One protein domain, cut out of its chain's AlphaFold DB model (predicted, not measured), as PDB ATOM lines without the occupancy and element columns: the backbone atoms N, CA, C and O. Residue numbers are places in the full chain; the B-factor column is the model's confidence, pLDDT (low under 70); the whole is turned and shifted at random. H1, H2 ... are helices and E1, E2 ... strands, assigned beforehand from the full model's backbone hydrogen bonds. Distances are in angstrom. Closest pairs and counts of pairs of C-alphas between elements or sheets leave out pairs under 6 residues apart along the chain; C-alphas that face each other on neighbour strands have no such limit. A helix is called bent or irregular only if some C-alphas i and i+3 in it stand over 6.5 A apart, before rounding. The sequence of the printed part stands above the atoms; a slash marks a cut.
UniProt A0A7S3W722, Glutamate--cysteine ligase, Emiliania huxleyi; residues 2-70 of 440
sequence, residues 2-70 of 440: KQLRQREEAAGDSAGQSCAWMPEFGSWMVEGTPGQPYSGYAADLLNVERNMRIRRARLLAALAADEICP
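This is residues 2 to 70 of the 440 residues of the protein "Glutamate--cysteine ligase" of Emiliania huxleyi (UniProt A0A7S3W722). A hairpin of two short strands, E1 and E2, has a long helix, H2, packed on it with residues 48 to 59, while a shorter helix, H1, packs beside E1. The beginning of H2 sticks out with the loop before it, residues 39 to 46, and beyond the other end of H2 residues 61 to 70 make a tail that folds back. The printed part has 69 residues, with two named helices and two named strands in the order H1, E1, E2, H2; the sheet has the order E1 - E2, antiparallel, and the class is mixed, helices and strands. The whole is only just compact, close to loose, with a radius of gyration of the C-alphas of 12.8 A, and it is elongated, spanning 39 by 25 by 22 A.

H1, residues 2 to 11, comes closest to E1, residues 19 to 23, at the C-alphas of Arg 5 and Trp 21, 6.8 A apart. E1 and E2, residues 30 to 34, form a hairpin of antiparallel neighbour strands, with 152 degrees between their directions. N 20 and O 33 are within hydrogen-bond range at 2.9 A, and N 31 and O 22 at 3.1 A. H1 and E2 are apart. The closest C-alphas of E2 and H2, residues 42 to 60, are those of Pro 34 and Asn 51, 6.6 A apart. The closest C-alphas of E1 and H2 are those of Cys 19 and Arg 55, 6.5 A apart. H1 and H2 are close but not clearly touching, with the C-alphas of Leu 4 and Leu 59 7.1 A apart. They run opposite ways at a steep tilt of 54 degrees. In H1 every O i to N i+4 pair is within hydrogen-bond range; in H2, 10 of 15 are.

H1 begins with C-alpha 2 at (-28.335, 28.590, -43.118) and is 14.4 A long from first to last C-alpha. E1 and E2 are each 13.5 A long; C-alpha 19 of E1 is at (-41.464, 31.053, -42.134). H2 is 29.3 A long and ends with C-alpha 60 at (-33.363, 35.428, -31.889). It has a kink of 27 degrees near residue 49 and is only just irregular: C-alphas 46 and 49 are 6.9 A apart.

The two C-alphas farthest apart are those of Gly 40 and Asp 66, 40.4 A. Residues 39 to 46, of which 42 to 46 belong to H2, stand free; without them the body spans 31 by 21 by 19 A. The printed part has no cut, and its three links between elements are short but not tight. The mean pLDDT of the printed part is 90.2, with residues 12 to 16 under 70.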
ATOM      1  N   LYS A   2     -28.337  30.059 -42.905       87.25
ATOM      2  CA  LYS A   2     -28.335  28.590 -43.118       87.25
ATOM      3  C   LYS A   2     -29.017  27.816 -41.980       87.25
ATOM      4  O   LYS A   2     -29.858  26.965 -42.237       87.25
ATOM      5  N   GLN A   3     -28.717  28.186 -40.737       89.12
ATOM      6  CA  GLN A   3     -29.320  27.588 -39.545       89.12
ATOM      7  C   GLN A   3     -30.840  27.800 -39.459       89.12
ATOM      8  O   GLN A   3     -31.545  26.890 -39.039       89.12
ATOM      9  N   LEU A   4     -31.358  28.965 -39.871       89.88
ATOM     10  CA  LEU A   4     -32.803  29.225 -39.888       89.88
ATOM     11  C   LEU A   4     -33.501  28.294 -40.872       89.88
ATOM     12  O   LEU A   4     -34.425  27.595 -40.481       89.88
ATOM     13  N   ARG A   5     -33.002  28.209 -42.110       88.62
ATOM     14  CA  ARG A   5     -33.570  27.322 -43.138       88.62
ATOM     15  C   ARG A   5     -33.553  25.854 -42.713       88.62
ATOM     16  O   ARG A   5     -34.576  25.194 -42.804       88.62
ATOM     17  N   GLN A   6     -32.441  25.384 -42.149       87.94
ATOM     18  CA  GLN A   6     -32.343  24.016 -41.628       87.94
ATOM     19  C   GLN A   6     -33.345  23.740 -40.499       87.94
ATOM     20  O   GLN A   6     -33.905  22.650 -40.423       87.94
ATOM     21  N   ARG A   7     -33.583  24.717 -39.613       86.12
ATOM     22  CA  ARG A   7     -34.583  24.588 -38.543       86.12
ATOM     23  C   ARG A   7     -36.014  24.580 -39.088       86.12
ATOM     24  O   ARG A   7     -36.823  23.821 -38.567       86.12
ATOM     25  N   GLU A   8     -36.317  25.374 -40.115       87.00
ATOM     26  CA  GLU A   8     -37.620  25.335 -40.803       87.00
ATOM     27  C   GLU A   8     -37.856  23.977 -41.477       87.00
ATOM     28  O   GLU A   8     -38.895  23.357 -41.269       87.00
ATOM     29  N   GLU A   9     -36.867  23.478 -42.226       84.25
ATOM     30  CA  GLU A   9     -36.925  22.170 -42.891       84.25
ATOM     31  C   GLU A   9     -37.136  21.027 -41.885       84.25
ATOM     32  O   GLU A   9     -37.929  20.122 -42.135       84.25
ATOM     33  N   ALA A  10     -36.467  21.084 -40.728       82.31
ATOM     34  CA  ALA A  10     -36.596  20.073 -39.681       82.31
ATOM     35  C   ALA A  10     -37.934  20.140 -38.921       82.31
ATOM     36  O   ALA A  10     -38.434  19.106 -38.481       82.31
ATOM     37  N   ALA A  11     -38.502  21.336 -38.734       77.81
ATOM     38  CA  ALA A  11     -39.770  21.515 -38.026       77.81
ATOM     39  C   ALA A  11     -40.991  21.110 -38.873       77.81
ATOM     40  O   ALA A  11     -42.024  20.735 -38.312       77.81
ATOM     41  N   GLY A  12     -40.878  21.174 -40.204       68.75
ATOM     42  CA  GLY A  12     -42.006  21.002 -41.122       68.75
ATOM     43  C   GLY A  12     -43.055  22.115 -40.980       68.75
ATOM     44  O   GLY A  12     -42.881  23.074 -40.226       68.75
ATOM     45  N   ASP A  13     -44.179  22.001 -41.697       65.50
ATOM     46  CA  ASP A  13     -45.285  22.961 -41.559       65.50
ATOM     47  C   ASP A  13     -46.151  22.630 -40.335       65.50
ATOM     48  O   ASP A  13     -47.255  22.088 -40.420       65.50
ATOM     49  N   SER A  14     -45.624  22.916 -39.146       59.19
ATOM     50  CA  SER A  14     -46.367  22.746 -37.903       59.19
ATOM     51  C   SER A  14     -47.423  23.854 -37.767       59.19
ATOM     52  O   SER A  14     -47.117  24.974 -37.348       59.19
ATOM     53  N   ALA A  15     -48.677  23.535 -38.102       60.59
ATOM     54  CA  ALA A  15     -49.861  24.367 -37.862       60.59
ATOM     55  C   ALA A  15     -49.855  25.761 -38.534       60.59
ATOM     56  O   ALA A  15     -50.314  26.734 -37.930       60.59
ATOM     57  N   GLY A  16     -49.336  25.874 -39.766       65.50
ATOM     58  CA  GLY A  16     -49.370  27.121 -40.548       65.50
ATOM     59  C   GLY A  16     -48.473  28.234 -39.993       65.50
ATOM     60  O   GLY A  16     -48.721  29.418 -40.213       65.50
ATOM     61  N   GLN A  17     -47.449  27.862 -39.220       77.38
ATOM     62  CA  GLN A  17     -46.483  28.784 -38.609       77.38
ATOM     63  C   GLN A  17     -45.118  28.745 -39.300       77.38
ATOM     64  O   GLN A  17     -44.135  29.229 -38.739       77.38
ATOM     65  N   SER A  18     -45.019  28.132 -40.479       86.69
ATOM     66  CA  SER A  18     -43.793  28.139 -41.272       86.69
ATOM     67  C   SER A  18     -43.369  29.572 -41.622       86.69
ATOM     68  O   SER A  18     -44.194  30.486 -41.740       86.69
ATOM     69  N   CYS A  19     -42.059  29.778 -41.745       92.31
ATOM     70  CA  CYS A  19     -41.464  31.053 -42.134       92.31
ATOM     71  C   CYS A  19     -40.537  30.833 -43.330       92.31
ATOM     72  O   CYS A  19     -39.804  29.848 -43.379       92.31
ATOM     73  N   ALA A  20     -40.529  31.771 -44.271       93.19
ATOM     74  CA  ALA A  20     -39.553  31.803 -45.353       93.19
ATOM     75  C   ALA A  20     -38.472  32.846 -45.044       93.19
ATOM     76  O   ALA A  20     -38.759  33.911 -44.500       93.19
ATOM     77  N   TRP A  21     -37.221  32.519 -45.375       95.31
ATOM     78  CA  TRP A  21     -36.044  33.321 -45.034       95.31
ATOM     79  C   TRP A  21     -35.175  33.561 -46.267       95.31
ATOM     80  O   TRP A  21     -34.608  32.610 -46.827       95.31
ATOM     81  N   MET A  22     -35.005  34.824 -46.652       94.88
ATOM     82  CA  MET A  22     -34.264  35.241 -47.844       94.88
ATOM     83  C   MET A  22     -33.045  36.105 -47.483       94.88
ATOM     84  O   MET A  22     -33.077  36.835 -46.489       94.88
ATOM     85  N   PRO A  23     -31.925  35.970 -48.220       95.00
ATOM     86  CA  PRO A  23     -30.811  36.894 -48.083       95.00
ATOM     87  C   PRO A  23     -31.196  38.254 -48.663       95.00
ATOM     88  O   PRO A  23     -31.831  38.315 -49.712       95.00
ATOM     89  N   GLU A  24     -30.724  39.311 -48.020       97.44
ATOM     90  CA  GLU A  24     -30.798  40.678 -48.529       97.44
ATOM     91  C   GLU A  24     -29.408  41.230 -48.843       97.44
ATOM     92  O   GLU A  24     -28.402  40.558 -48.591       97.44
ATOM     93  N   PHE A  25     -29.356  42.432 -49.424       98.12
ATOM     94  CA  PHE A  25     -28.106  43.057 -49.865       98.12
ATOM     95  C   PHE A  25     -27.030  43.110 -48.772       98.12
ATOM     96  O   PHE A  25     -25.878  42.764 -49.039       98.12
ATOM     97  N   GLY A  26     -27.379  43.554 -47.562       97.12
ATOM     98  CA  GLY A  26     -26.433  43.647 -46.457       97.12
ATOM     99  C   GLY A  26     -26.102  42.267 -45.893       97.12
ATOM    100  O   GLY A  26     -26.994  41.456 -45.648       97.12
ATOM    101  N   SER A  27     -24.826  41.993 -45.624       95.50
ATOM    102  CA  SER A  27     -24.383  40.745 -44.983       95.50
ATOM    103  C   SER A  27     -24.955  40.561 -43.568       95.50
ATOM    104  O   SER A  27     -25.047  39.434 -43.084       95.50
ATOM    105  N   TRP A  28     -25.406  41.654 -42.946       94.50
ATOM    106  CA  TRP A  28     -26.076  41.702 -41.645       94.50
ATOM    107  C   TRP A  28     -27.613  41.642 -41.732       94.50
ATOM    108  O   TRP A  28     -28.289  41.644 -40.703       94.50
ATOM    109  N   MET A  29     -28.185  41.634 -42.941       96.75
ATOM    110  CA  MET A  29     -29.630  41.707 -43.156       96.75
ATOM    111  C   MET A  29     -30.255  40.322 -43.324       96.75
ATOM    112  O   MET A  29     -29.672  39.397 -43.896       96.75
ATOM    113  N   VAL A  30     -31.498  40.206 -42.865       95.75
ATOM    114  CA  VAL A  30     -32.336  39.022 -43.041       95.75
ATOM    115  C   VAL A  30     -33.730  39.474 -43.446       95.75
ATOM    116  O   VAL A  30     -34.359  40.245 -42.727       95.75
ATOM    117  N   GLU A  31     -34.237  38.948 -44.559       97.44
ATOM    118  CA  GLU A  31     -35.651  39.064 -44.902       97.44
ATOM    119  C   GLU A  31     -36.398  37.819 -44.415       97.44
ATOM    120  O   GLU A  31     -35.969  36.682 -44.640       97.44
ATOM    121  N   GLY A  32     -37.528  38.038 -43.741       96.06
ATOM    122  CA  GLY A  32     -38.423  36.979 -43.296       96.06
ATOM    123  C   GLY A  32     -39.846  37.220 -43.782       96.06
ATOM    124  O   GLY A  32     -40.368  38.321 -43.619       96.06
ATOM    125  N   THR A  33     -40.514  36.186 -44.283       96.62
ATOM    126  CA  THR A  33     -41.918  36.215 -44.722       96.62
ATOM    127  C   THR A  33     -42.710  35.063 -44.089       96.62
ATOM    128  O   THR A  33     -42.116  34.112 -43.567       96.62
ATOM    129  N   PRO A  34     -44.054  35.120 -44.084       94.31
ATOM    130  CA  PRO A  34     -44.865  33.937 -43.813       94.31
ATOM    131  C   PRO A  34     -44.498  32.810 -44.790       94.31
ATOM    132  O   PRO A  34     -44.281  33.071 -45.972       94.31
ATOM    133  N   GLY A  35     -44.437  31.564 -44.317       90.88
ATOM    134  CA  GLY A  35     -44.111  30.409 -45.162       90.88
ATOM    135  C   GLY A  35     -45.166  30.128 -46.234       90.88
ATOM    136  O   GLY A  35     -44.846  29.574 -47.282       90.88
ATOM    137  N   GLN A  36     -46.404  30.560 -45.993       89.88
ATOM    138  CA  GLN A  36     -47.506  30.555 -46.950       89.88
ATOM    139  C   GLN A  36     -48.221  31.911 -46.922       89.88
ATOM    140  O   GLN A  36     -48.255  32.559 -45.870       89.88
ATOM    141  N   PRO A  37     -48.799  32.365 -48.048       91.69
ATOM    142  CA  PRO A  37     -49.574  33.598 -48.067       91.69
ATOM    143  C   PRO A  37     -50.794  33.497 -47.141       91.69
ATOM    144  O   PRO A  37     -51.417  32.442 -47.025       91.69
ATOM    145  N   TYR A  38     -51.168  34.619 -46.520       92.25
ATOM    146  CA  TYR A  38     -52.455  34.729 -45.831       92.25
ATOM    147  C   TYR A  38     -53.606  34.527 -46.828       92.25
ATOM    148  O   TYR A  38     -53.503  34.911 -47.998       92.25
ATOM    149  N   SER A  39     -54.711  33.942 -46.370       87.44
ATOM    150  CA  SER A  39     -55.903  33.743 -47.192       87.44
ATOM    151  C   SER A  39     -56.684  35.053 -47.395       87.44
ATOM    152  O   SER A  39     -56.288  36.140 -46.973       87.44
ATOM    153  N   GLY A  40     -57.834  34.959 -48.067       81.50
ATOM    154  CA  GLY A  40     -58.746  36.085 -48.271       81.50
ATOM    155  C   GLY A  40     -59.624  36.437 -47.063       81.50
ATOM    156  O   GLY A  40     -60.378  37.406 -47.148       81.50
ATOM    157  N   TYR A  41     -59.575  35.673 -45.965       88.12
ATOM    158  CA  TYR A  41     -60.473  35.863 -44.824       88.12
ATOM    159  C   TYR A  41     -59.947  36.894 -43.822       88.12
ATOM    160  O   TYR A  41     -58.774  36.899 -43.462       88.12
ATOM    161  N   ALA A  42     -60.850  37.720 -43.282       86.94
ATOM    162  CA  ALA A  42     -60.506  38.733 -42.280       86.94
ATOM    163  C   ALA A  42     -59.879  38.143 -41.001       86.94
ATOM    164  O   ALA A  42     -59.093  38.816 -40.341       86.94
ATOM    165  N   ALA A  43     -60.186  36.883 -40.673       90.75
ATOM    166  CA  ALA A  43     -59.600  36.180 -39.534       90.75
ATOM    167  C   ALA A  43     -58.067  36.064 -39.628       90.75
ATOM    168  O   ALA A  43     -57.396  36.087 -38.599       90.75
ATOM    169  N   ASP A  44     -57.498  36.020 -40.838       89.25
ATOM    170  CA  ASP A  44     -56.047  35.915 -41.017       89.25
ATOM    171  C   ASP A  44     -55.303  37.200 -40.670       89.25
ATOM    172  O   ASP A  44     -54.117  37.148 -40.343       89.25
ATOM    173  N   LEU A  45     -55.991  38.345 -40.644       91.62
ATOM    174  CA  LEU A  45     -55.400  39.604 -40.189       91.62
ATOM    175  C   LEU A  45     -54.949  39.511 -38.723       91.62
ATOM    176  O   LEU A  45     -53.933  40.092 -38.350       91.62
ATOM    177  N   LEU A  46     -55.639  38.700 -37.912       91.81
ATOM    178  CA  LEU A  46     -55.268  38.437 -36.518       91.81
ATOM    179  C   LEU A  46     -53.971  37.618 -36.397       91.81
ATOM    180  O   LEU A  46     -53.328  37.618 -35.347       91.81
ATOM    181  N   ASN A  47     -53.565  36.929 -37.467       93.25
ATOM    182  CA  ASN A  47     -52.364  36.100 -37.488       93.25
ATOM    183  C   ASN A  47     -51.112  36.864 -37.939       93.25
ATOM    184  O   ASN A  47     -50.007  36.353 -37.747       93.25
ATOM    185  N   VAL A  48     -51.247  38.079 -38.489       95.62
ATOM    186  CA  VAL A  48     -50.117  38.847 -39.040       95.62
ATOM    187  C   VAL A  48     -49.067  39.139 -37.970       95.62
ATOM    188  O   VAL A  48     -47.899  38.780 -38.130       95.62
ATOM    189  N   GLU A  49     -49.479  39.733 -36.846       97.19
ATOM    190  CA  GLU A  49     -48.570  40.037 -35.736       97.19
ATOM    191  C   GLU A  49     -47.982  38.762 -35.133       97.19
ATOM    192  O   GLU A  49     -46.780  38.675 -34.884       97.19
ATOM    193  N   ARG A  50     -48.817  37.735 -34.940       95.50
ATOM    194  CA  ARG A  50     -48.368  36.445 -34.415       95.50
ATOM    195  C   ARG A  50     -47.266  35.848 -35.289       95.50
ATOM    196  O   ARG A  50     -46.255  35.398 -34.755       95.50
ATOM    197  N   ASN A  51     -47.427  35.866 -36.611       95.81
ATOM    198  CA  ASN A  51     -46.416  35.374 -37.540       95.81
ATOM    199  C   ASN A  51     -45.131  36.228 -37.503       95.81
ATOM    200  O   ASN A  51     -44.037  35.667 -37.498       95.81
ATOM    201  N   MET A  52     -45.238  37.562 -37.418       97.31
ATOM    202  CA  MET A  52     -44.077  38.456 -37.238       97.31
ATOM    203  C   MET A  52     -43.293  38.111 -35.957       97.31
ATOM    204  O   MET A  52     -42.078  37.920 -36.000       97.31
ATOM    205  N   ARG A  53     -43.998  37.926 -34.832       96.56
ATOM    206  CA  ARG A  53     -43.399  37.543 -33.543       96.56
ATOM    207  C   ARG A  53     -42.735  36.167 -33.596       96.56
ATOM    208  O   ARG A  53     -41.669  35.985 -33.015       96.56
ATOM    209  N   ILE A  54     -43.327  35.203 -34.307       95.00
ATOM    210  CA  ILE A  54     -42.724  33.875 -34.523       95.00
ATOM    211  C   ILE A  54     -41.427  34.001 -35.326       95.00
ATOM    212  O   ILE A  54     -40.417  33.429 -34.915       95.00
ATOM    213  N   ARG A  55     -41.421  34.782 -36.417       95.69
ATOM    214  CA  ARG A  55     -40.201  35.079 -37.184       95.69
ATOM    215  C   ARG A  55     -39.119  35.651 -36.270       95.69
ATOM    216  O   ARG A  55     -38.027  35.087 -36.202       95.69
ATOM    217  N   ARG A  56     -39.431  36.697 -35.500       95.69
ATOM    218  CA  ARG A  56     -38.482  37.304 -34.554       95.69
ATOM    219  C   ARG A  56     -37.971  36.298 -33.522       95.69
ATOM    220  O   ARG A  56     -36.767  36.208 -33.321       95.69
ATOM    221  N   ALA A  57     -38.848  35.511 -32.903       94.69
ATOM    222  CA  ALA A  57     -38.455  34.512 -31.909       94.69
ATOM    223  C   ALA A  57     -37.509  33.449 -32.493       94.69
ATOM    224  O   ALA A  57     -36.509  33.098 -31.867       94.69
ATOM    225  N   ARG A  58     -37.787  32.964 -33.709       93.75
ATOM    226  CA  ARG A  58     -36.930  31.993 -34.408       93.75
ATOM    227  C   ARG A  58     -35.576  32.580 -34.780       93.75
ATOM    228  O   ARG A  58     -34.565  31.895 -34.627       93.75
ATOM    229  N   LEU A  59     -35.565  33.836 -35.228       94.50
ATOM    230  CA  LEU A  59     -34.349  34.582 -35.517       94.50
ATOM    231  C   LEU A  59     -33.490  34.739 -34.263       94.50
ATOM    232  O   LEU A  59     -32.351  34.292 -34.271       94.50
ATOM    233  N   LEU A  60     -34.058  35.258 -33.170       94.44
ATOM    234  CA  LEU A  60     -33.363  35.428 -31.889       94.44
ATOM    235  C   LEU A  60     -32.811  34.104 -31.343       94.44
ATOM    236  O   LEU A  60     -31.700  34.068 -30.833       94.44
ATOM    237  N   ALA A  61     -33.536  32.995 -31.503       93.31
ATOM    238  CA  ALA A  61     -33.058  31.677 -31.086       93.31
ATOM    239  C   ALA A  61     -31.877  31.145 -31.925       93.31
ATOM    240  O   ALA A  61     -31.298  30.107 -31.583       93.31
ATOM    241  N   ALA A  62     -31.593  31.744 -33.084       93.56
ATOM    242  CA  ALA A  62     -30.464  31.397 -33.948       93.56
ATOM    243  C   ALA A  62     -29.267  32.348 -33.782       93.56
ATOM    244  O   ALA A  62     -28.199  32.038 -34.301       93.56
ATOM    245  N   LEU A  63     -29.446  33.471 -33.085       93.94
ATOM    246  CA  LEU A  63     -28.381  34.431 -32.815       93.94
ATOM    247  C   LEU A  63     -27.431  33.924 -31.724       93.94
ATOM    248  O   LEU A  63     -27.815  33.136 -30.852       93.94
ATOM    249  N   ALA A  64     -26.187  34.394 -31.772       93.75
ATOM    250  CA  ALA A  64     -25.248  34.264 -30.668       93.75
ATOM    251  C   ALA A  64     -25.693  35.104 -29.455       93.75
ATOM    252  O   ALA A  64     -26.566  35.967 -29.548       93.75
ATOM    253  N   ALA A  65     -25.099  34.845 -28.287       94.12
ATOM    254  CA  ALA A  65     -25.493  35.500 -27.034       94.12
ATOM    255  C   ALA A  65     -25.252  37.024 -27.025       94.12
ATOM    256  O   ALA A  65     -25.883  37.739 -26.249       94.12
ATOM    257  N   ASP A  66     -24.338  37.504 -27.864       94.31
ATOM    258  CA  ASP A  66     -23.932  38.899 -28.033       94.31
ATOM    259  C   ASP A  66     -24.523  39.561 -29.291       94.31
ATOM    260  O   ASP A  66     -24.221  40.715 -29.592       94.31
ATOM    261  N   GLU A  67     -25.403  38.863 -30.010       94.31
ATOM    262  CA  GLU A  67     -26.067  39.362 -31.209       94.31
ATOM    263  C   GLU A  67     -27.505  39.812 -30.915       94.31
ATOM    264  O   GLU A  67     -28.247  39.203 -30.142       94.31
ATOM    265  N   ILE A  68     -27.940  40.873 -31.600       93.88
ATOM    266  CA  ILE A  68     -29.330  41.338 -31.598       93.88
ATOM    267  C   ILE A  68     -29.823  41.528 -33.032       93.88
ATOM    268  O   ILE A  68     -29.041  41.809 -33.936       93.88
ATOM    269  N   CYS A  69     -31.136  41.429 -33.241       93.50
ATOM    270  CA  CYS A  69     -31.754  41.746 -34.527       93.50
ATOM    271  C   CYS A  69     -32.919  42.734 -34.350       93.50
ATOM    272  O   CYS A  69     -34.078  42.327 -34.191       93.50
ATOM    273  N   PRO A  70     -32.625  44.043 -34.311       94.75
ATOM    274  CA  PRO A  70     -33.656  45.067 -34.318       94.75
ATOM    275  C   PRO A  70     -34.228  45.237 -35.734       94.75
ATOM    276  O   PRO A  70     -33.510  45.133 -36.727       94.75
TER     277      PRO A  70